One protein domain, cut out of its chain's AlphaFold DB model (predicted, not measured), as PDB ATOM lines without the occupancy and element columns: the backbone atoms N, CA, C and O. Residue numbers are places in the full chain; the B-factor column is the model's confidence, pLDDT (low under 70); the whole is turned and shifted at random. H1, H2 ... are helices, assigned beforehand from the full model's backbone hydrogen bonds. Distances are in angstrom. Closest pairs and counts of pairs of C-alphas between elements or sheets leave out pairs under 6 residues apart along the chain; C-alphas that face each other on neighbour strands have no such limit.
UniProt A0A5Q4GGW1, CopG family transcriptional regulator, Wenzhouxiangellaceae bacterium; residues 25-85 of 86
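What this domain is: This is residues 25 to 85 of the 86 residues of the protein "CopG family transcriptional regulator" of Wenzhouxiangellaceae bacterium (UniProt A0A5Q4GGW1). Four helices are strung end to end as an extended, open chain: H1 makes a corner with H2, H3 continues the length, and H4 turns back from H3's far end in an open V. The printed part has 61 residues with four named helices, H1 to H4 in chain order, and no named strand, class all helix. It is a rod spanning 53 by 26 by 16 A, extended, with a radius of gyration of the C-alphas of 18.5 A.

How they stand to each other: Start at H1, residues 25 to 32, which touches H2, residues 36 to 46, about perpendicular at 84 degrees; their closest C-alphas, Ala 29 and Ile 36, are 5.5 A apart. H3, residues 53 to 65, is apart from H2, and only just apart from H4, residues 70 to 84, at 8.3 A. In H1, H2 and H4 every O i to N i+4 pair is within hydrogen-bond range; in H3, 8 of 9.

Where its parts are: Find C-alpha 25 at (-34.662, 32.052, 61.169), where H1 begins. H3 runs 19.1 A; H4 runs 21.3 A to C-alpha 84 at (-40.145, 55.923, 32.255).

The domain as a whole: The printed part has no cut and no long link; residues 51 to 55 have pLDDT under 70.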
ATOM      1  N   LEU A  25     -35.870  31.730  61.928       93.62
ATOM      2  CA  LEU A  25     -34.662  32.052  61.169       93.62
ATOM      3  C   LEU A  25     -33.473  31.187  61.601       93.62
ATOM      4  O   LEU A  25     -32.784  30.612  60.757       93.62
ATOM      5  N   LYS A  26     -33.274  31.021  62.914       94.31
ATOM      6  CA  LYS A  26     -32.230  30.150  63.471       94.31
ATOM      7  C   LYS A  26     -32.398  28.700  63.011       94.31
ATOM      8  O   LYS A  26     -31.428  28.056  62.607       94.31
ATOM      9  N   THR A  27     -33.631  28.200  63.016       96.38
ATOM     10  CA  THR A  27     -33.953  26.838  62.575       96.38
ATOM     11  C   THR A  27     -33.743  26.669  61.069       96.38
ATOM     12  O   THR A  27     -33.174  25.668  60.635       96.38
ATOM     13  N   ALA A  28     -34.152  27.647  60.256       95.25
ATOM     14  CA  ALA A  28     -33.935  27.637  58.810       95.25
ATOM     15  C   ALA A  28     -32.438  27.638  58.455       95.25
ATOM     16  O   ALA A  28     -32.008  26.864  57.596       95.25
ATOM     17  N   ALA A  29     -31.639  28.445  59.159       94.62
ATOM     18  CA  ALA A  29     -30.189  28.502  58.997       94.62
ATOM     19  C   ALA A  29     -29.530  27.156  59.344       94.62
ATOM     20  O   ALA A  29     -28.755  26.619  58.546       94.62
ATOM     21  N   ALA A  30     -29.922  26.549  60.470       95.44
ATOM     22  CA  ALA A  30     -29.442  25.231  60.882       95.44
ATOM     23  C   ALA A  30     -29.799  24.133  59.864       95.44
ATOM     24  O   ALA A  30     -28.932  23.355  59.466       95.44
ATOM     25  N   ARG A  31     -31.048  24.107  59.373       95.81
ATOM     26  CA  ARG A  31     -31.508  23.145  58.351       95.81
ATOM     27  C   ARG A  31     -30.704  23.238  57.057       95.81
ATOM     28  O   ARG A  31     -30.416  22.216  56.443       95.81
ATOM     29  N   ARG A  32     -30.332  24.453  56.648       94.12
ATOM     30  CA  ARG A  32     -29.557  24.705  55.423       94.12
ATOM     31  C   ARG A  32     -28.041  24.641  55.633       94.12
ATOM     32  O   ARG A  32     -27.313  24.801  54.660       94.12
ATOM     33  N   LYS A  33     -27.570  24.391  56.864       94.25
ATOM     34  CA  LYS A  33     -26.147  24.406  57.252       94.25
ATOM     35  C   LYS A  33     -25.446  25.725  56.890       94.25
ATOM     36  O   LYS A  33     -24.314  25.722  56.414       94.25
ATOM     37  N   LYS A  34     -26.128  26.856  57.099       92.19
ATOM     38  CA  LYS A  34     -25.610  28.207  56.826       92.19
ATOM     39  C   LYS A  34     -25.660  29.070  58.083       92.19
ATOM     40  O   LYS A  34     -26.412  28.787  59.012       92.19
ATOM     41  N   THR A  35     -24.869  30.139  58.106       92.06
ATOM     42  CA  THR A  35     -25.016  31.190  59.119       92.06
ATOM     43  C   THR A  35     -26.298  31.982  58.855       92.06
ATOM     44  O   THR A  35     -26.779  32.046  57.721       92.06
ATOM     45  N   ILE A  36     -26.849  32.614  59.896       90.19
ATOM     46  CA  ILE A  36     -27.999  33.517  59.744       90.19
ATOM     47  C   ILE A  36     -27.656  34.655  58.773       90.19
ATOM     48  O   ILE A  36     -28.460  34.961  57.902       90.19
ATOM     49  N   GLY A  37     -26.443  35.217  58.863       89.25
ATOM     50  CA  GLY A  37     -25.973  36.267  57.955       89.25
ATOM     51  C   GLY A  37     -26.007  35.845  56.484       89.25
ATOM     52  O   GLY A  37     -26.596  36.549  55.673       89.25
ATOM     53  N   ASN A  38     -25.477  34.662  56.151       89.25
ATOM     54  CA  ASN A  38     -25.492  34.163  54.771       89.25
ATOM     55  C   ASN A  38     -26.921  33.894  54.286       89.25
ATOM     56  O   ASN A  38     -27.259  34.203  53.150       89.25
ATOM     57  N   LEU A  39     -27.778  33.340  55.152       91.62
ATOM     58  CA  LEU A  39     -29.177  33.093  54.808       91.62
ATOM     59  C   LEU A  39     -29.933  34.402  54.527       91.62
ATOM     60  O   LEU A  39     -30.730  34.462  53.590       91.62
ATOM     61  N   VAL A  40     -29.688  35.437  55.332       89.94
ATOM     62  CA  VAL A  40     -30.272  36.770  55.144       89.94
ATOM     63  C   VAL A  40     -29.737  37.408  53.869       89.94
ATOM     64  O   VAL A  40     -30.537  37.893  53.080       89.94
ATOM     65  N   GLN A  41     -28.428  37.345  53.619       87.50
ATOM     66  CA  GLN A  41     -27.827  37.869  52.393       87.50
ATOM     67  C   GLN A  41     -28.449  37.234  51.141       87.50
ATOM     68  O   GLN A  41     -28.938  37.952  50.275       87.50
ATOM     69  N   GLU A  42     -28.527  35.904  51.080       89.38
ATOM     70  CA  GLU A  42     -29.156  35.192  49.957       89.38
ATOM     71  C   GLU A  42     -30.629  35.573  49.782       89.38
ATOM     72  O   GLU A  42     -31.134  35.660  48.664       89.38
ATOM     73  N   SER A  43     -31.332  35.808  50.892       88.69
ATOM     74  CA  SER A  43     -32.723  36.254  50.847       88.69
ATOM     75  C   SER A  43     -32.828  37.669  50.274       88.69
ATOM     76  O   SER A  43     -33.675  37.905  49.420       88.69
ATOM     77  N   LEU A  44     -31.959  38.595  50.689       87.56
ATOM     78  CA  LEU A  44     -31.908  39.961  50.152       87.56
ATOM     79  C   LEU A  44     -31.606  39.957  48.647       87.56
ATOM     80  O   LEU A  44     -32.296  40.632  47.883       87.56
ATOM     81  N   GLU A  45     -30.652  39.135  48.211       86.19
ATOM     82  CA  GLU A  45     -30.331  38.940  46.793       86.19
ATOM     83  C   GLU A  45     -31.531  38.380  46.011       86.19
ATOM     84  O   GLU A  45     -31.834  38.866  44.918       86.19
ATOM     85  N   ALA A  46     -32.263  37.413  46.579       86.50
ATOM     86  CA  ALA A  46     -33.477  36.854  45.979       86.50
ATOM     87  C   ALA A  46     -34.620  37.880  45.868       86.50
ATOM     88  O   ALA A  46     -35.391  37.831  44.912       86.50
ATOM     89  N   TYR A  47     -34.701  38.837  46.798       87.00
ATOM     90  CA  TYR A  47     -35.603  39.993  46.712       87.00
ATOM     91  C   TYR A  47     -35.118  41.076  45.730       87.00
ATOM     92  O   TYR A  47     -35.792  42.089  45.553       87.00
ATOM     93  N   GLY A  48     -33.969  40.881  45.075       81.62
ATOM     94  CA  GLY A  48     -33.405  41.826  44.111       81.62
ATOM     95  C   GLY A  48     -32.633  42.984  44.745       81.62
ATOM     96  O   GLY A  48     -32.232  43.905  44.036       81.62
ATOM     97  N   ILE A  49     -32.385  42.939  46.056       80.75
ATOM     98  CA  ILE A  49     -31.582  43.937  46.765       80.75
ATOM     99  C   ILE A  49     -30.109  43.602  46.512       80.75
ATOM    100  O   ILE A  49     -29.492  42.829  47.242       80.75
ATOM    101  N   LYS A  50     -29.562  44.152  45.426       73.19
ATOM    102  CA  LYS A  50     -28.156  43.985  45.035       73.19
ATOM    103  C   LYS A  50     -27.314  45.154  45.527       73.19
ATOM    104  O   LYS A  50     -27.800  46.280  45.634       73.19
ATOM    105  N   ALA A  51     -26.037  44.895  45.796       66.50
ATOM    106  CA  ALA A  51     -25.088  45.965  46.061       66.50
ATOM    107  C   ALA A  51     -25.017  46.888  44.833       66.50
ATOM    108  O   ALA A  51     -24.993  46.412  43.700       66.50
ATOM    109  N   ALA A  52     -24.964  48.207  45.044       60.88
ATOM    110  CA  ALA A  52     -24.975  49.193  43.956       60.88
ATOM    111  C   ALA A  52     -23.884  48.949  42.887       60.88
ATOM    112  O   ALA A  52     -24.087  49.276  41.721       60.88
ATOM    113  N   GLY A  53     -22.771  48.307  43.261       62.22
ATOM    114  CA  GLY A  53     -21.701  47.919  42.335       62.22
ATOM    115  C   GLY A  53     -22.109  46.907  41.254       62.22
ATOM    116  O   GLY A  53     -21.478  46.864  40.202       62.22
ATOM    117  N   ASP A  54     -23.183  46.134  41.449       65.62
ATOM    118  CA  ASP A  54     -23.628  45.144  40.459       65.62
ATOM    119  C   ASP A  54     -24.385  45.762  39.281       65.62
ATOM    120  O   ASP A  54     -24.497  45.129  38.229       65.62
ATOM    121  N   VAL A  55     -24.915  46.980  39.424       68.31
ATOM    122  CA  VAL A  55     -25.716  47.620  38.370       68.31
ATOM    123  C   VAL A  55     -24.824  48.052  37.210       68.31
ATOM    124  O   VAL A  55     -25.130  47.746  36.060       68.31
ATOM    125  N   GLU A  56     -23.693  48.695  37.497       72.94
ATOM    126  CA  GLU A  56     -22.741  49.110  36.462       72.94
ATOM    127  C   GLU A  56     -22.150  47.908  35.724       72.94
ATOM    128  O   GLU A  56     -22.098  47.903  34.496       72.94
ATOM    129  N   GLU A  57     -21.778  46.852  36.450       77.06
ATOM    130  CA  GLU A  57     -21.237  45.633  35.846       77.06
ATOM    131  C   GLU A  57     -22.297  44.860  35.045       77.06
ATOM    132  O   GLU A  57     -22.003  44.270  34.003       77.06
ATOM    133  N   LEU A  58     -23.557  44.872  35.485       78.31
ATOM    134  CA  LEU A  58     -24.669  44.328  34.708       78.31
ATOM    135  C   LEU A  58     -24.875  45.111  33.407       78.31
ATOM    136  O   LEU A  58     -24.965  44.498  32.343       78.31
ATOM    137  N   VAL A  59     -24.888  46.445  33.471       78.94
ATOM    138  CA  VAL A  59     -25.019  47.315  32.291       78.94
ATOM    139  C   VAL A  59     -23.830  47.131  31.350       78.94
ATOM    140  O   VAL A  59     -24.012  47.019  30.138       78.94
ATOM    141  N   ARG A  60     -22.608  47.032  31.881       81.12
ATOM    142  CA  ARG A  60     -21.396  46.787  31.094       81.12
ATOM    143  C   ARG A  60     -21.468  45.454  30.347       81.12
ATOM    144  O   ARG A  60     -21.180  45.411  29.154       81.12
ATOM    145  N   ARG A  61     -21.888  44.375  31.019       81.44
ATOM    146  CA  ARG A  61     -22.085  43.059  30.382       81.44
ATOM    147  C   ARG A  61     -23.182  43.095  29.325       81.44
ATOM    148  O   ARG A  61     -22.977  42.567  28.238       81.44
ATOM    149  N   ALA A  62     -24.306  43.748  29.608       83.00
ATOM    150  CA  ALA A  62     -25.379  43.913  28.634       83.00
ATOM    151  C   ALA A  62     -24.891  44.655  27.379       83.00
ATOM    152  O   ALA A  62     -25.154  44.198  26.272       83.00
ATOM    153  N   ARG A  63     -24.103  45.729  27.537       80.31
ATOM    154  CA  ARG A  63     -23.488  46.461  26.414       80.31
ATOM    155  C   ARG A  63     -22.524  45.603  25.593       80.31
ATOM    156  O   ARG A  63     -22.509  45.720  24.378       80.31
ATOM    157  N   LEU A  64     -21.737  44.734  26.233       82.56
ATOM    158  CA  LEU A  64     -20.827  43.827  25.517       82.56
ATOM    159  C   LEU A  64     -21.558  42.763  24.690       82.56
ATOM    160  O   LEU A  64     -21.021  42.302  23.688       82.56
ATOM    161  N   HIS A  65     -22.753  42.354  25.119       82.31
ATOM    162  CA  HIS A  65     -23.500  41.258  24.500       82.31
ATOM    163  C   HIS A  65     -24.695  41.706  23.649       82.31
ATOM    164  O   HIS A  65     -25.325  40.857  23.025       82.31
ATOM    165  N   SER A  66     -25.020  43.001  23.607       83.69
ATOM    166  CA  SER A  66     -26.214  43.503  22.917       83.69
ATOM    167  C   SER A  66     -26.135  43.380  21.395       83.69
ATOM    168  O   SER A  66     -27.171  43.310  20.745       83.69
ATOM    169  N   GLY A  67     -24.923  43.370  20.826       82.88
ATOM    170  CA  GLY A  67     -24.717  43.384  19.375       82.88
ATOM    171  C   GLY A  67     -25.199  44.668  18.691       82.88
ATOM    172  O   GLY A  67     -25.237  44.708  17.467       82.88
ATOM    173  N   LEU A  68     -25.562  45.695  19.468       86.19
ATOM    174  CA  LEU A  68     -26.045  46.976  18.963       86.19
ATOM    175  C   LEU A  68     -24.868  47.862  18.558       86.19
ATOM    176  O   LEU A  68     -23.858  47.936  19.266       86.19
ATOM    177  N   SER A  69     -25.030  48.576  17.451       86.19
ATOM    178  CA  SER A  69     -24.190  49.729  17.143       86.19
ATOM    179  C   SER A  69     -24.414  50.852  18.163       86.19
ATOM    180  O   SER A  69     -25.391  50.867  18.916       86.19
ATOM    181  N   GLU A  70     -23.488  51.808  18.213       82.31
ATOM    182  CA  GLU A  70     -23.578  52.948  19.131       82.31
ATOM    183  C   GLU A  70     -24.846  53.787  18.895       82.31
ATOM    184  O   GLU A  70     -25.482  54.216  19.856       82.31
ATOM    185  N   GLU A  71     -25.247  53.949  17.631       89.69
ATOM    186  CA  GLU A  71     -26.467  54.656  17.229       89.69
ATOM    187  C   GLU A  71     -27.725  53.931  17.731       89.69
ATOM    188  O   GLU A  71     -28.536  54.523  18.443       89.69
ATOM    189  N   GLU A  72     -27.836  52.621  17.485       88.81
ATOM    190  CA  GLU A  72     -28.973  51.810  17.948       88.81
ATOM    191  C   GLU A  72     -29.064  51.753  19.481       88.81
ATOM    192  O   GLU A  72     -30.155  51.781  20.057       88.81
ATOM    193  N   ALA A  73     -27.919  51.690  20.164       87.31
ATOM    194  CA  ALA A  73     -27.867  51.703  21.621       87.31
ATOM    195  C   ALA A  73     -28.334  53.048  22.201       87.31
ATOM    196  O   ALA A  73     -29.011  53.071  23.234       87.31
ATOM    197  N   LEU A  74     -27.979  54.162  21.553       89.56
ATOM    198  CA  LEU A  74     -28.388  55.500  21.969       89.56
ATOM    199  C   LEU A  74     -29.886  55.722  21.741       89.56
ATOM    200  O   LEU A  74     -30.571  56.199  22.650       89.56
ATOM    201  N   ASP A  75     -30.402  55.323  20.580       93.25
ATOM    202  CA  ASP A  75     -31.826  55.419  20.253       93.25
ATOM    203  C   ASP A  75     -32.685  54.630  21.245       93.25
ATOM    204  O   ASP A  75     -33.666  55.159  21.786       93.25
ATOM    205  N   LEU A  76     -32.270  53.401  21.571       89.56
ATOM    206  CA  LEU A  76     -32.929  52.575  22.581       89.56
ATOM    207  C   LEU A  76     -32.911  53.247  23.963       89.56
ATOM    208  O   LEU A  76     -33.942  53.324  24.631       89.56
ATOM    209  N   ALA A  77     -31.766  53.784  24.394       88.31
ATOM    210  CA  ALA A  77     -31.645  54.439  25.697       88.31
ATOM    211  C   ALA A  77     -32.540  55.685  25.820       88.31
ATOM    212  O   ALA A  77     -33.151  55.920  26.872       88.31
ATOM    213  N   VAL A  78     -32.643  56.484  24.754       93.00
ATOM    214  CA  VAL A  78     -33.518  57.663  24.706       93.00
ATOM    215  C   VAL A  78     -34.988  57.250  24.737       93.00
ATOM    216  O   VAL A  78     -35.766  57.865  25.473       93.00
ATOM    217  N   ALA A  79     -35.372  56.215  23.985       91.56
ATOM    218  CA  ALA A  79     -36.735  55.690  23.980       91.56
ATOM    219  C   ALA A  79     -37.162  55.195  25.375       91.56
ATOM    220  O   ALA A  79     -38.188  55.640  25.892       91.56
ATOM    221  N   GLU A  80     -36.335  54.375  26.028       90.31
ATOM    222  CA  GLU A  80     -36.598  53.837  27.370       90.31
ATOM    223  C   GLU A  80     -36.665  54.932  28.445       90.31
ATOM    224  O   GLU A  80     -37.557  54.930  29.300       90.31
ATOM    225  N   THR A  81     -35.763  55.920  28.382       88.94
ATOM    226  CA  THR A  81     -35.759  57.057  29.319       88.94
ATOM    227  C   THR A  81     -37.024  57.903  29.177       88.94
ATOM    228  O   THR A  81     -37.563  58.375  30.176       88.94
ATOM    229  N   ARG A  82     -37.516  58.104  27.947       91.88
ATOM    230  CA  ARG A  82     -38.775  58.821  27.695       91.88
ATOM    231  C   ARG A  82     -39.987  58.031  28.178       91.88
ATOM    232  O   ARG A  82     -40.915  58.645  28.687       91.88
ATOM    233  N   ALA A  83     -39.972  56.705  28.051       88.12
ATOM    234  CA  ALA A  83     -41.066  55.847  28.502       88.12
ATOM    235  C   ALA A  83     -41.237  55.838  30.033       88.12
ATOM    236  O   ALA A  83     -42.356  55.696  30.519       88.12
ATOM    237  N   HIS A  84     -40.146  56.015  30.788       86.88
ATOM    238  CA  HIS A  84     -40.145  55.923  32.255       86.88
ATOM    239  C   HIS A  84     -39.994  57.267  32.984       86.88
ATOM    240  O   HIS A  84     -40.077  57.310  34.212       86.88
ATOM    241  N   ARG A  85     -39.788  58.375  32.262       71.31
ATOM    242  CA  ARG A  85     -39.943  59.720  32.832       71.31
ATOM    243  C   ARG A  85     -41.423  60.095  32.850       71.31
ATOM    244  O   ARG A  85     -41.969  60.492  31.824       71.31
TER     245      ARG A  85